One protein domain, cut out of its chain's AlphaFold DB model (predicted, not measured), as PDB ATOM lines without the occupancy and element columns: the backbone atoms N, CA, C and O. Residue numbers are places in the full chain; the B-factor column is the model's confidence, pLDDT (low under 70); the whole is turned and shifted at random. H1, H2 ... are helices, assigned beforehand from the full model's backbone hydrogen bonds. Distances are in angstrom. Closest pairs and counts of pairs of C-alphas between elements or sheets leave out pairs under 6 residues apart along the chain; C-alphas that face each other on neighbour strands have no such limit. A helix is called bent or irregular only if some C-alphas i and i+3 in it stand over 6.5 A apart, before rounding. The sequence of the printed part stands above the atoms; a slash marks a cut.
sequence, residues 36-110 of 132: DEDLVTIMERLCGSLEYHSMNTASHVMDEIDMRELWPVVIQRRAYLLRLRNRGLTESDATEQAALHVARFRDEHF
ATOM      1  N   ASP A  36     -37.366  13.392  34.316       91.38
ATOM      2  CA  ASP A  36     -37.091  12.778  33.013       91.38
ATOM      3  C   ASP A  36     -35.958  11.744  33.088       91.38
ATOM      4  O   ASP A  36     -36.023  10.705  32.439       91.38
ATOM      5  N   GLU A  37     -34.947  11.971  33.932       90.81
ATOM      6  CA  GLU A  37     -33.845  11.023  34.145       90.81
ATOM      7  C   GLU A  37     -34.322   9.676  34.711       90.81
ATOM      8  O   GLU A  37     -33.819   8.614  34.316       90.81
ATOM      9  N   ASP A  38     -35.314   9.708  35.603       89.62
ATOM     10  CA  ASP A  38     -35.915   8.514  36.189       89.62
ATOM     11  C   ASP A  38     -36.786   7.796  35.158       89.62
ATOM     12  O   ASP A  38     -36.654   6.582  34.992       89.62
ATOM     13  N   LEU A  39     -37.600   8.538  34.397       89.50
ATOM     14  CA  LEU A  39     -38.397   7.987  33.294       89.50
ATOM     15  C   LEU A  39     -37.514   7.296  32.255       89.50
ATOM     16  O   LEU A  39     -37.776   6.157  31.878       89.50
ATOM     17  N   VAL A  40     -36.422   7.942  31.845       90.62
ATOM     18  CA  VAL A  40     -35.450   7.380  30.902       90.62
ATOM     19  C   VAL A  40     -34.791   6.124  31.477       90.62
ATOM     20  O   VAL A  40     -34.575   5.151  30.754       90.62
ATOM     21  N   THR A  41     -34.473   6.111  32.773       89.69
ATOM     22  CA  THR A  41     -33.882   4.941  33.440       89.69
ATOM     23  C   THR A  41     -34.860   3.770  33.509       89.69
ATOM     24  O   THR A  41     -34.466   2.627  33.275       89.69
ATOM     25  N   ILE A  42     -36.125   4.042  33.824       87.31
ATOM     26  CA  ILE A  42     -37.189   3.036  33.858       87.31
ATOM     27  C   ILE A  42     -37.409   2.483  32.448       87.31
ATOM     28  O   ILE A  42     -37.355   1.270  32.263       87.31
ATOM     29  N   MET A  43     -37.569   3.353  31.449       87.88
ATOM     30  CA  MET A  43     -37.785   2.961  30.056       87.88
ATOM     31  C   MET A  43     -36.620   2.131  29.504       87.88
ATOM     32  O   MET A  43     -36.839   1.097  28.883       87.88
ATOM     33  N   GLU A  44     -35.371   2.517  29.781       87.88
ATOM     34  CA  GLU A  44     -34.197   1.744  29.359       87.88
ATOM     35  C   GLU A  44     -34.209   0.319  29.926       87.88
ATOM     36  O   GLU A  44     -33.959  -0.638  29.186       87.88
ATOM     37  N   ARG A  45     -34.548   0.172  31.214       83.75
ATOM     38  CA  ARG A  45     -34.665  -1.137  31.865       83.75
ATOM     39  C   ARG A  45     -35.781  -1.976  31.258       83.75
ATOM     40  O   ARG A  45     -35.567  -3.165  31.043       83.75
ATOM     41  N   LEU A  46     -36.925  -1.363  30.953       80.88
ATOM     42  CA  LEU A  46     -38.042  -2.031  30.282       80.88
ATOM     43  C   LEU A  46     -37.628  -2.523  28.888       80.88
ATOM     44  O   LEU A  46     -37.796  -3.695  28.583       80.88
ATOM     45  N   CYS A  47     -36.930  -1.706  28.094       76.19
ATOM     46  CA  CYS A  47     -36.351  -2.152  26.819       76.19
ATOM     47  C   CYS A  47     -35.307  -3.281  26.971       76.19
ATOM     48  O   CYS A  47     -34.862  -3.865  25.981       76.19
ATOM     49  N   GLY A  48     -34.821  -3.548  28.185       68.56
ATOM     50  CA  GLY A  48     -33.900  -4.637  28.508       68.56
ATOM     51  C   GLY A  48     -34.543  -5.865  29.162       68.56
ATOM     52  O   GLY A  48     -33.832  -6.852  29.339       68.56
ATOM     53  N   SER A  49     -35.828  -5.821  29.529       66.12
ATOM     54  CA  SER A  49     -36.523  -6.876  30.276       66.12
ATOM     55  C   SER A  49     -37.922  -7.111  29.701       66.12
ATOM     56  O   SER A  49     -38.761  -6.218  29.707       66.12
ATOM     57  N   LEU A  50     -38.184  -8.328  29.216       54.03
ATOM     58  CA  LEU A  50     -39.468  -8.729  28.619       54.03
ATOM     59  C   LEU A  50     -40.450  -9.323  29.650       54.03
ATOM     60  O   LEU A  50     -41.361 -10.066  29.293       54.03
ATOM     61  N   GLU A  51     -40.271  -9.040  30.945       54.56
ATOM     62  CA  GLU A  51     -41.096  -9.653  31.991       54.56
ATOM     63  C   GLU A  51     -42.539  -9.106  32.013       54.56
ATOM     64  O   GLU A  51     -42.792  -7.895  32.037       54.56
ATOM     65  N   TYR A  52     -43.493 -10.043  32.063       46.09
ATOM     66  CA  TYR A  52     -44.943  -9.863  31.896       46.09
ATOM     67  C   TYR A  52     -45.584  -8.856  32.870       46.09
ATOM     68  O   TYR A  52     -46.490  -8.108  32.506       46.09
ATOM     69  N   HIS A  53     -45.084  -8.762  34.107       48.38
ATOM     70  CA  HIS A  53     -45.616  -7.835  35.117       48.38
ATOM     71  C   HIS A  53     -45.324  -6.358  34.823       48.38
ATOM     72  O   HIS A  53     -45.923  -5.481  35.446       48.38
ATOM     73  N   SER A  54     -44.434  -6.070  33.872       56.03
ATOM     74  CA  SER A  54     -44.057  -4.702  33.540       56.03
ATOM     75  C   SER A  54     -44.861  -4.104  32.384       56.03
ATOM     76  O   SER A  54     -44.716  -2.922  32.132       56.03
ATOM     77  N   MET A  55     -45.745  -4.853  31.711       66.88
ATOM     78  CA  MET A  55     -46.315  -4.438  30.417       66.88
ATOM     79  C   MET A  55     -47.345  -3.299  30.501       66.88
ATOM     80  O   MET A  55     -47.272  -2.354  29.720       66.88
ATOM     81  N   ASN A  56     -48.262  -3.314  31.478       66.81
ATOM     82  CA  ASN A  56     -49.185  -2.184  31.679       66.81
ATOM     83  C   ASN A  56     -48.429  -0.927  32.147       66.81
ATOM     84  O   ASN A  56     -48.648   0.177  31.655       66.81
ATOM     85  N   THR A  57     -47.474  -1.111  33.060       72.19
ATOM     86  CA  THR A  57     -46.564  -0.046  33.497       72.19
ATOM     87  C   THR A  57     -45.731   0.481  32.330       72.19
ATOM     88  O   THR A  57     -45.554   1.687  32.211       72.19
ATOM     89  N   ALA A  58     -45.270  -0.392  31.438       77.56
ATOM     90  CA  ALA A  58     -44.500  -0.032  30.263       77.56
ATOM     91  C   ALA A  58     -45.328   0.789  29.286       77.56
ATOM     92  O   ALA A  58     -44.831   1.809  28.833       77.56
ATOM     93  N   SER A  59     -46.587   0.422  29.029       77.19
ATOM     94  CA  SER A  59     -47.488   1.245  28.212       77.19
ATOM     95  C   SER A  59     -47.616   2.660  28.771       77.19
ATOM     96  O   SER A  59     -47.439   3.623  28.036       77.19
ATOM     97  N   HIS A  60     -47.842   2.801  30.079       79.38
ATOM     98  CA  HIS A  60     -47.961   4.118  30.709       79.38
ATOM     99  C   HIS A  60     -46.655   4.921  30.694       79.38
ATOM    100  O   HIS A  60     -46.682   6.134  30.502       79.38
ATOM    101  N   VAL A  61     -45.509   4.265  30.889       85.56
ATOM    102  CA  VAL A  61     -44.197   4.921  30.806       85.56
ATOM    103  C   VAL A  61     -43.888   5.321  29.364       85.56
ATOM    104  O   VAL A  61     -43.387   6.415  29.146       85.56
ATOM    105  N   MET A  62     -44.218   4.491  28.373       85.31
ATOM    106  CA  MET A  62     -44.051   4.823  26.956       85.31
ATOM    107  C   MET A  62     -44.906   6.017  26.538       85.31
ATOM    108  O   MET A  62     -44.380   6.898  25.869       85.31
ATOM    109  N   ASP A  63     -46.171   6.079  26.965       84.69
ATOM    110  CA  ASP A  63     -47.041   7.233  26.698       84.69
ATOM    111  C   ASP A  63     -46.413   8.529  27.240       84.69
ATOM    112  O   ASP A  63     -46.418   9.565  26.573       84.69
ATOM    113  N   GLU A  64     -45.821   8.469  28.438       87.75
ATOM    114  CA  GLU A  64     -45.134   9.607  29.052       87.75
ATOM    115  C   GLU A  64     -43.835   9.969  28.307       87.75
ATOM    116  O   GLU A  64     -43.543  11.148  28.101       87.75
ATOM    117  N   ILE A  65     -43.065   8.970  27.861       90.56
ATOM    118  CA  ILE A  65     -41.851   9.155  27.052       90.56
ATOM    119  C   ILE A  65     -42.188   9.766  25.682       90.56
ATOM    120  O   ILE A  65     -41.456  10.647  25.228       90.56
ATOM    121  N   ASP A  66     -43.280   9.335  25.044       87.06
ATOM    122  CA  ASP A  66     -43.804   9.915  23.802       87.06
ATOM    123  C   ASP A  66     -44.228  11.372  24.034       87.06
ATOM    124  O   ASP A  66     -43.812  12.261  23.293       87.06
ATOM    125  N   MET A  67     -44.999  11.639  25.095       89.06
ATOM    126  CA  MET A  67     -45.485  12.984  25.417       89.06
ATOM    127  C   MET A  67     -44.348  13.974  25.702       89.06
ATOM    128  O   MET A  67     -44.454  15.145  25.337       89.06
ATOM    129  N   ARG A  68     -43.276  13.523  26.363       90.56
ATOM    130  CA  ARG A  68     -42.104  14.348  26.701       90.56
ATOM    131  C   ARG A  68     -40.990  14.298  25.649       90.56
ATOM    132  O   ARG A  68     -39.937  14.889  25.863       90.56
ATOM    133  N   GLU A  69     -41.203  13.589  24.539       93.25
ATOM    134  CA  GLU A  69     -40.240  13.432  23.439       93.25
ATOM    135  C   GLU A  69     -38.870  12.865  23.884       93.25
ATOM    136  O   GLU A  69     -37.816  13.209  23.347       93.25
ATOM    137  N   LEU A  70     -38.865  11.957  24.868       95.12
ATOM    138  CA  LEU A  70     -37.642  11.475  25.533       95.12
ATOM    139  C   LEU A  70     -36.967  10.276  24.844       95.12
ATOM    140  O   LEU A  70     -35.877   9.864  25.250       95.12
ATOM    141  N   TRP A  71     -37.556   9.720  23.782       93.62
ATOM    142  CA  TRP A  71     -37.003   8.565  23.060       93.62
ATOM    143  C   TRP A  71     -35.537   8.702  22.621       93.62
ATOM    144  O   TRP A  71     -34.787   7.737  22.803       93.62
ATOM    145  N   PRO A  72     -35.064   9.855  22.103       95.31
ATOM    146  CA  PRO A  72     -33.652  10.013  21.757       95.31
ATOM    147  C   PRO A  72     -32.726   9.804  22.962       95.31
ATOM    148  O   PRO A  72     -31.664   9.197  22.832       95.31
ATOM    149  N   VAL A  73     -33.148  10.245  24.150       95.75
ATOM    150  CA  VAL A  73     -32.377  10.112  25.394       95.75
ATOM    151  C   VAL A  73     -32.362   8.657  25.873       95.75
ATOM    152  O   VAL A  73     -31.321   8.157  26.304       95.75
ATOM    153  N   VAL A  74     -33.481   7.940  25.730       92.50
ATOM    154  CA  VAL A  74     -33.567   6.493  26.010       92.50
ATOM    155  C   VAL A  74     -32.595   5.708  25.126       92.50
ATOM    156  O   VAL A  74     -31.829   4.881  25.630       92.50
ATOM    157  N   ILE A  75     -32.561   6.008  23.824       93.00
ATOM    158  CA  ILE A  75     -31.640   5.376  22.866       93.00
ATOM    159  C   ILE A  75     -30.183   5.669  23.243       93.00
ATOM    160  O   ILE A  75     -29.376   4.743  23.321       93.00
ATOM    161  N   GLN A  76     -29.845   6.927  23.542       94.19
ATOM    162  CA  GLN A  76     -28.490   7.318  23.946       94.19
ATOM    163  C   GLN A  76     -28.038   6.606  25.225       94.19
ATOM    164  O   GLN A  76     -26.930   6.062  25.281       94.19
ATOM    165  N   ARG A  77     -28.899   6.553  26.249       92.75
ATOM    166  CA  ARG A  77     -28.595   5.859  27.507       92.75
ATOM    167  C   ARG A  77     -28.350   4.372  27.274       92.75
ATOM    168  O   ARG A  77     -27.393   3.812  27.809       92.75
ATOM    169  N   ARG A  78     -29.174   3.732  26.445       90.12
ATOM    170  CA  ARG A  78     -29.004   2.321  26.098       90.12
ATOM    171  C   ARG A  78     -27.722   2.073  25.302       90.12
ATOM    172  O   ARG A  78     -26.997   1.135  25.619       90.12
ATOM    173  N   ALA A  79     -27.399   2.924  24.330       91.19
ATOM    174  CA  ALA A  79     -26.152   2.843  23.568       91.19
ATOM    175  C   ALA A  79     -24.923   2.942  24.488       91.19
ATOM    176  O   ALA A  79     -23.992   2.139  24.388       91.19
ATOM    177  N   TYR A  80     -24.952   3.867  25.451       92.50
ATOM    178  CA  TYR A  80     -23.917   3.988  26.477       92.50
ATOM    179  C   TYR A  80     -23.755   2.695  27.297       92.50
ATOM    180  O   TYR A  80     -22.639   2.191  27.455       92.50
ATOM    181  N   LEU A  81     -24.858   2.106  27.768       89.00
ATOM    182  CA  LEU A  81     -24.831   0.863  28.546       89.00
ATOM    183  C   LEU A  81     -24.363  -0.349  27.724       89.00
ATOM    184  O   LEU A  81     -23.643  -1.203  28.251       89.00
ATOM    185  N   LEU A  82     -24.702  -0.416  26.433       86.88
ATOM    186  CA  LEU A  82     -24.196  -1.447  25.521       86.88
ATOM    187  C   LEU A  82     -22.671  -1.370  25.386       86.88
ATOM    188  O   LEU A  82     -21.997  -2.393  25.508       86.88
ATOM    189  N   ARG A  83     -22.110  -0.166  25.228       91.69
ATOM    190  CA  ARG A  83     -20.652   0.045  25.149       91.69
ATOM    191  C   ARG A  83     -19.931  -0.279  26.454       91.69
ATOM    192  O   ARG A  83     -18.814  -0.790  26.427       91.69
ATOM    193  N   LEU A  84     -20.563  -0.025  27.602       89.88
ATOM    194  CA  LEU A  84     -20.011  -0.427  28.900       89.88
ATOM    195  C   LEU A  84     -19.881  -1.952  29.025       89.88
ATOM    196  O   LEU A  84     -18.900  -2.435  29.592       89.88
ATOM    197  N   ARG A  85     -20.851  -2.703  28.488       85.19
ATOM    198  CA  ARG A  85     -20.849  -4.175  28.493       85.19
ATOM    199  C   ARG A  85     -19.967  -4.770  27.393       85.19
ATOM    200  O   ARG A  85     -19.379  -5.826  27.604       85.19
ATOM    201  N   ASN A  86     -19.840  -4.093  26.251       85.38
ATOM    202  CA  ASN A  86     -19.018  -4.511  25.121       85.38
ATOM    203  C   ASN A  86     -18.053  -3.395  24.694       85.38
ATOM    204  O   ASN A  86     -18.378  -2.539  23.873       85.38
ATOM    205  N   ARG A  87     -16.823  -3.444  25.220       80.62
ATOM    206  CA  ARG A  87     -15.792  -2.419  24.978       80.62
ATOM    207  C   ARG A  87     -15.284  -2.352  23.532       80.62
ATOM    208  O   ARG A  87     -14.596  -1.395  23.198       80.62
ATOM    209  N   GLY A  88     -15.587  -3.351  22.699       86.44
ATOM    210  CA  GLY A  88     -15.248  -3.349  21.274       86.44
ATOM    211  C   GLY A  88     -16.297  -2.675  20.389       86.44
ATOM    212  O   GLY A  88     -16.052  -2.495  19.200       86.44
ATOM    213  N   LEU A  89     -17.457  -2.317  20.947       88.62
ATOM    214  CA  LEU A  89     -18.565  -1.750  20.191       88.62
ATOM    215  C   LEU A  89     -18.313  -0.267  19.897       88.62
ATOM    216  O   LEU A  89     -18.056   0.529  20.811       88.62
ATOM    217  N   THR A  90     -18.396   0.109  18.621       93.62
ATOM    218  CA  THR A  90     -18.277   1.514  18.225       93.62
ATOM    219  C   THR A  90     -19.507   2.304  18.670       93.62
ATOM    220  O   THR A  90     -20.551   1.749  19.013       93.62
ATOM    221  N   GLU A  91     -19.392   3.630  18.697       91.06
ATOM    222  CA  GLU A  91     -20.511   4.498  19.071       91.06
ATOM    223  C   GLU A  91     -21.681   4.423  18.091       91.06
ATOM    224  O   GLU A  91     -22.837   4.393  18.515       91.06
ATOM    225  N   SER A  92     -21.371   4.344  16.795       92.44
ATOM    226  CA  SER A  92     -22.370   4.213  15.736       92.44
ATOM    227  C   SER A  92     -23.130   2.897  15.878       92.44
ATOM    228  O   SER A  92     -24.355   2.914  15.970       92.44
ATOM    229  N   ASP A  93     -22.407   1.780  16.007       90.75
ATOM    230  CA  ASP A  93     -23.019   0.450  16.129       90.75
ATOM    231  C   ASP A  93     -23.861   0.341  17.405       90.75
ATOM    232  O   ASP A  93     -24.955  -0.216  17.398       90.75
ATOM    233  N   ALA A  94     -23.382   0.915  18.514       89.31
ATOM    234  CA  ALA A  94     -24.127   0.936  19.767       89.31
ATOM    235  C   ALA A  94     -25.429   1.735  19.662       89.31
ATOM    236  O   ALA A  94     -26.436   1.344  20.251       89.31
ATOM    237  N   THR A  95     -25.407   2.846  18.925       93.00
ATOM    238  CA  THR A  95     -26.583   3.696  18.708       93.00
ATOM    239  C   THR A  95     -27.592   3.009  17.798       93.00
ATOM    240  O   THR A  95     -28.775   2.971  18.129       93.00
ATOM    241  N   GLU A  96     -27.135   2.402  16.702       90.81
ATOM    242  CA  GLU A  96     -27.982   1.626  15.792       90.81
ATOM    243  C   GLU A  96     -28.624   0.437  16.516       90.81
ATOM    244  O   GLU A  96     -29.841   0.252  16.472       90.81
ATOM    245  N   GLN A  97     -27.832  -0.321  17.276       87.69
ATOM    246  CA  GLN A  97     -28.332  -1.451  18.048       87.69
ATOM    247  C   GLN A  97     -29.312  -1.011  19.149       87.69
ATOM    248  O   GLN A  97     -30.328  -1.670  19.376       87.69
ATOM    249  N   ALA A  98     -29.047   0.108  19.828       89.00
ATOM    250  CA  ALA A  98     -29.969   0.669  20.810       89.00
ATOM    251  C   ALA A  98     -31.293   1.104  20.172       89.00
ATOM    252  O   ALA A  98     -32.349   0.781  20.715       89.00
ATOM    253  N   ALA A  99     -31.244   1.778  19.021       88.56
ATOM    254  CA  ALA A  99     -32.430   2.183  18.275       88.56
ATOM    255  C   ALA A  99     -33.250   0.968  17.827       88.56
ATOM    256  O   ALA A  99     -34.463   0.960  18.009       88.56
ATOM    257  N   LEU A 100     -32.597  -0.092  17.338       84.62
ATOM    258  CA  LEU A 100     -33.258  -1.351  16.985       84.62
ATOM    259  C   LEU A 100     -33.925  -2.012  18.194       84.62
ATOM    260  O   LEU A 100     -35.059  -2.464  18.092       84.62
ATOM    261  N   HIS A 101     -33.252  -2.059  19.346       83.56
ATOM    262  CA  HIS A 101     -33.844  -2.608  20.567       83.56
ATOM    263  C   HIS A 101     -35.069  -1.806  21.029       83.56
ATOM    264  O   HIS A 101     -36.062  -2.399  21.436       83.56
ATOM    265  N   VAL A 102     -34.991  -0.473  20.978       84.75
ATOM    266  CA  VAL A 102     -36.099   0.415  21.357       84.75
ATOM    267  C   VAL A 102     -37.263   0.282  20.376       84.75
ATOM    268  O   VAL A 102     -38.399   0.145  20.814       84.75
ATOM    269  N   ALA A 103     -36.988   0.256  19.069       83.25
ATOM    270  CA  ALA A 103     -38.004   0.059  18.039       83.25
ATOM    271  C   ALA A 103     -38.699  -1.296  18.199       83.25
ATOM    272  O   ALA A 103     -39.918  -1.349  18.245       83.25
ATOM    273  N   ARG A 104     -37.938  -2.381  18.401       74.81
ATOM    274  CA  ARG A 104     -38.524  -3.698  18.689       74.81
ATOM    275  C   ARG A 104     -39.392  -3.677  19.935       74.81
ATOM    276  O   ARG A 104     -40.507  -4.155  19.880       74.81
ATOM    277  N   PHE A 105     -38.932  -3.078  21.029       78.44
ATOM    278  CA  PHE A 105     -39.742  -2.975  22.242       78.44
ATOM    279  C   PHE A 105     -41.050  -2.191  22.021       78.44
ATOM    280  O   PHE A 105     -42.078  -2.528  22.600       78.44
ATOM    281  N   ARG A 106     -41.005  -1.138  21.199       77.06
ATOM    282  CA  ARG A 106     -42.163  -0.296  20.885       77.06
ATOM    283  C   ARG A 106     -43.152  -0.984  19.939       77.06
ATOM    284  O   ARG A 106     -44.359  -0.831  20.109       77.06
ATOM    285  N   ASP A 107     -42.629  -1.698  18.945       72.06
ATOM    286  CA  ASP A 107     -43.384  -2.173  17.785       72.06
ATOM    287  C   ASP A 107     -43.734  -3.671  17.865       72.06
ATOM    288  O   ASP A 107     -44.737  -4.101  17.290       72.06
ATOM    289  N   GLU A 108     -42.945  -4.487  18.572       63.56
ATOM    290  CA  GLU A 108     -43.288  -5.886  18.845       63.56
ATOM    291  C   GLU A 108     -44.367  -5.912  19.932       63.56
ATOM    292  O   GLU A 108     -44.138  -5.567  21.090       63.56
ATOM    293  N   HIS A 109     -45.581  -6.281  19.516       53.03
ATOM    294  CA  HIS A 109     -46.771  -6.326  20.355       53.03
ATOM    295  C   HIS A 109     -46.496  -6.984  21.711       53.03
ATOM    296  O   HIS A 109     -46.142  -8.162  21.775       53.03
ATOM    297  N   PHE A 110     -46.755  -6.229  22.787       56.91
ATOM    298  CA  PHE A 110     -46.941  -6.761  24.135       56.91
ATOM    299  C   PHE A 110     -47.801  -8.026  24.039       56.91
ATOM    300  O   PHE A 110     -48.936  -7.933  23.550       56.91
TER     301      PHE A 110
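What this domain is: This is residues 36 to 110 of the 132 residues of an uncharacterized protein of Microbacterium liquefaciens (UniProt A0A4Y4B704). A helical hairpin, H1 and H2, makes one end of the domain; H3 runs from H1 toward the other end, and H4, the longest helix, folds back across H3 toward the hairpin. The 75 printed residues hold four named helices, H1 to H4 in order along the chain, and no named strand: all helix. The whole is compact, with a radius of gyration of the C-alphas of 12.0 A, and its outline of 36 by 24 by 19 A is only just rounded.

How they stand to each other: H4, residues 91 to 107, touches H3, residues 71 to 85, at a steep tilt of 57 degrees, opposite ways; their closest C-alphas, those of Ala 79 and Ala 94, are 4.7 A apart. With residues 73 to 78 alone, H3 touches H1, residues 36 to 46, at a steep tilt of 60 degrees, the same way; the closest C-alphas, of Val 40 and Val 74, are 5.3 A apart. H1 touches H2, residues 52 to 67, in a hairpin at a steep tilt of 38 degrees, opposite ways; the closest C-alphas, of Met 43 and Val 61, are 6.7 A apart. The helix packing is mostly crossed, with 0 of these 3 pairs at a shallow tilt. H1 and H4 are near each other, with 6 pairs of C-alphas within 10 A; H2 and H4 are only just apart, at 8.2 A. H2 and H3 are close but not clearly touching, with the C-alphas of Ile 65 and Trp 71 6.3 A apart. Every O i to N i+4 pair is within hydrogen-bond range in H1, H3 and H4, and 10 of 12 in H2.

Where its parts are: H4 measures 23.9 A from first to last C-alpha and ends at C-alpha 107 (-43.384, -2.173, 17.785). H3 measures 21.3 A, H2 23.8 A and H1 15.1 A, from C-alpha 36 (-37.091, 12.778, 33.013). H2 has a kink of 32 degrees near residue 59 and is irregular: C-alphas 53 and 56 are 7.5 A apart.

The domain as a whole: The two C-alphas farthest apart, of Asn 56 and Gly 88, are 35.5 A apart. The printed part has no cut, and its three links are tight. Mean pLDDT of the printed part is 82.7; residues 48 to 56 and 108 to 110 are under 70.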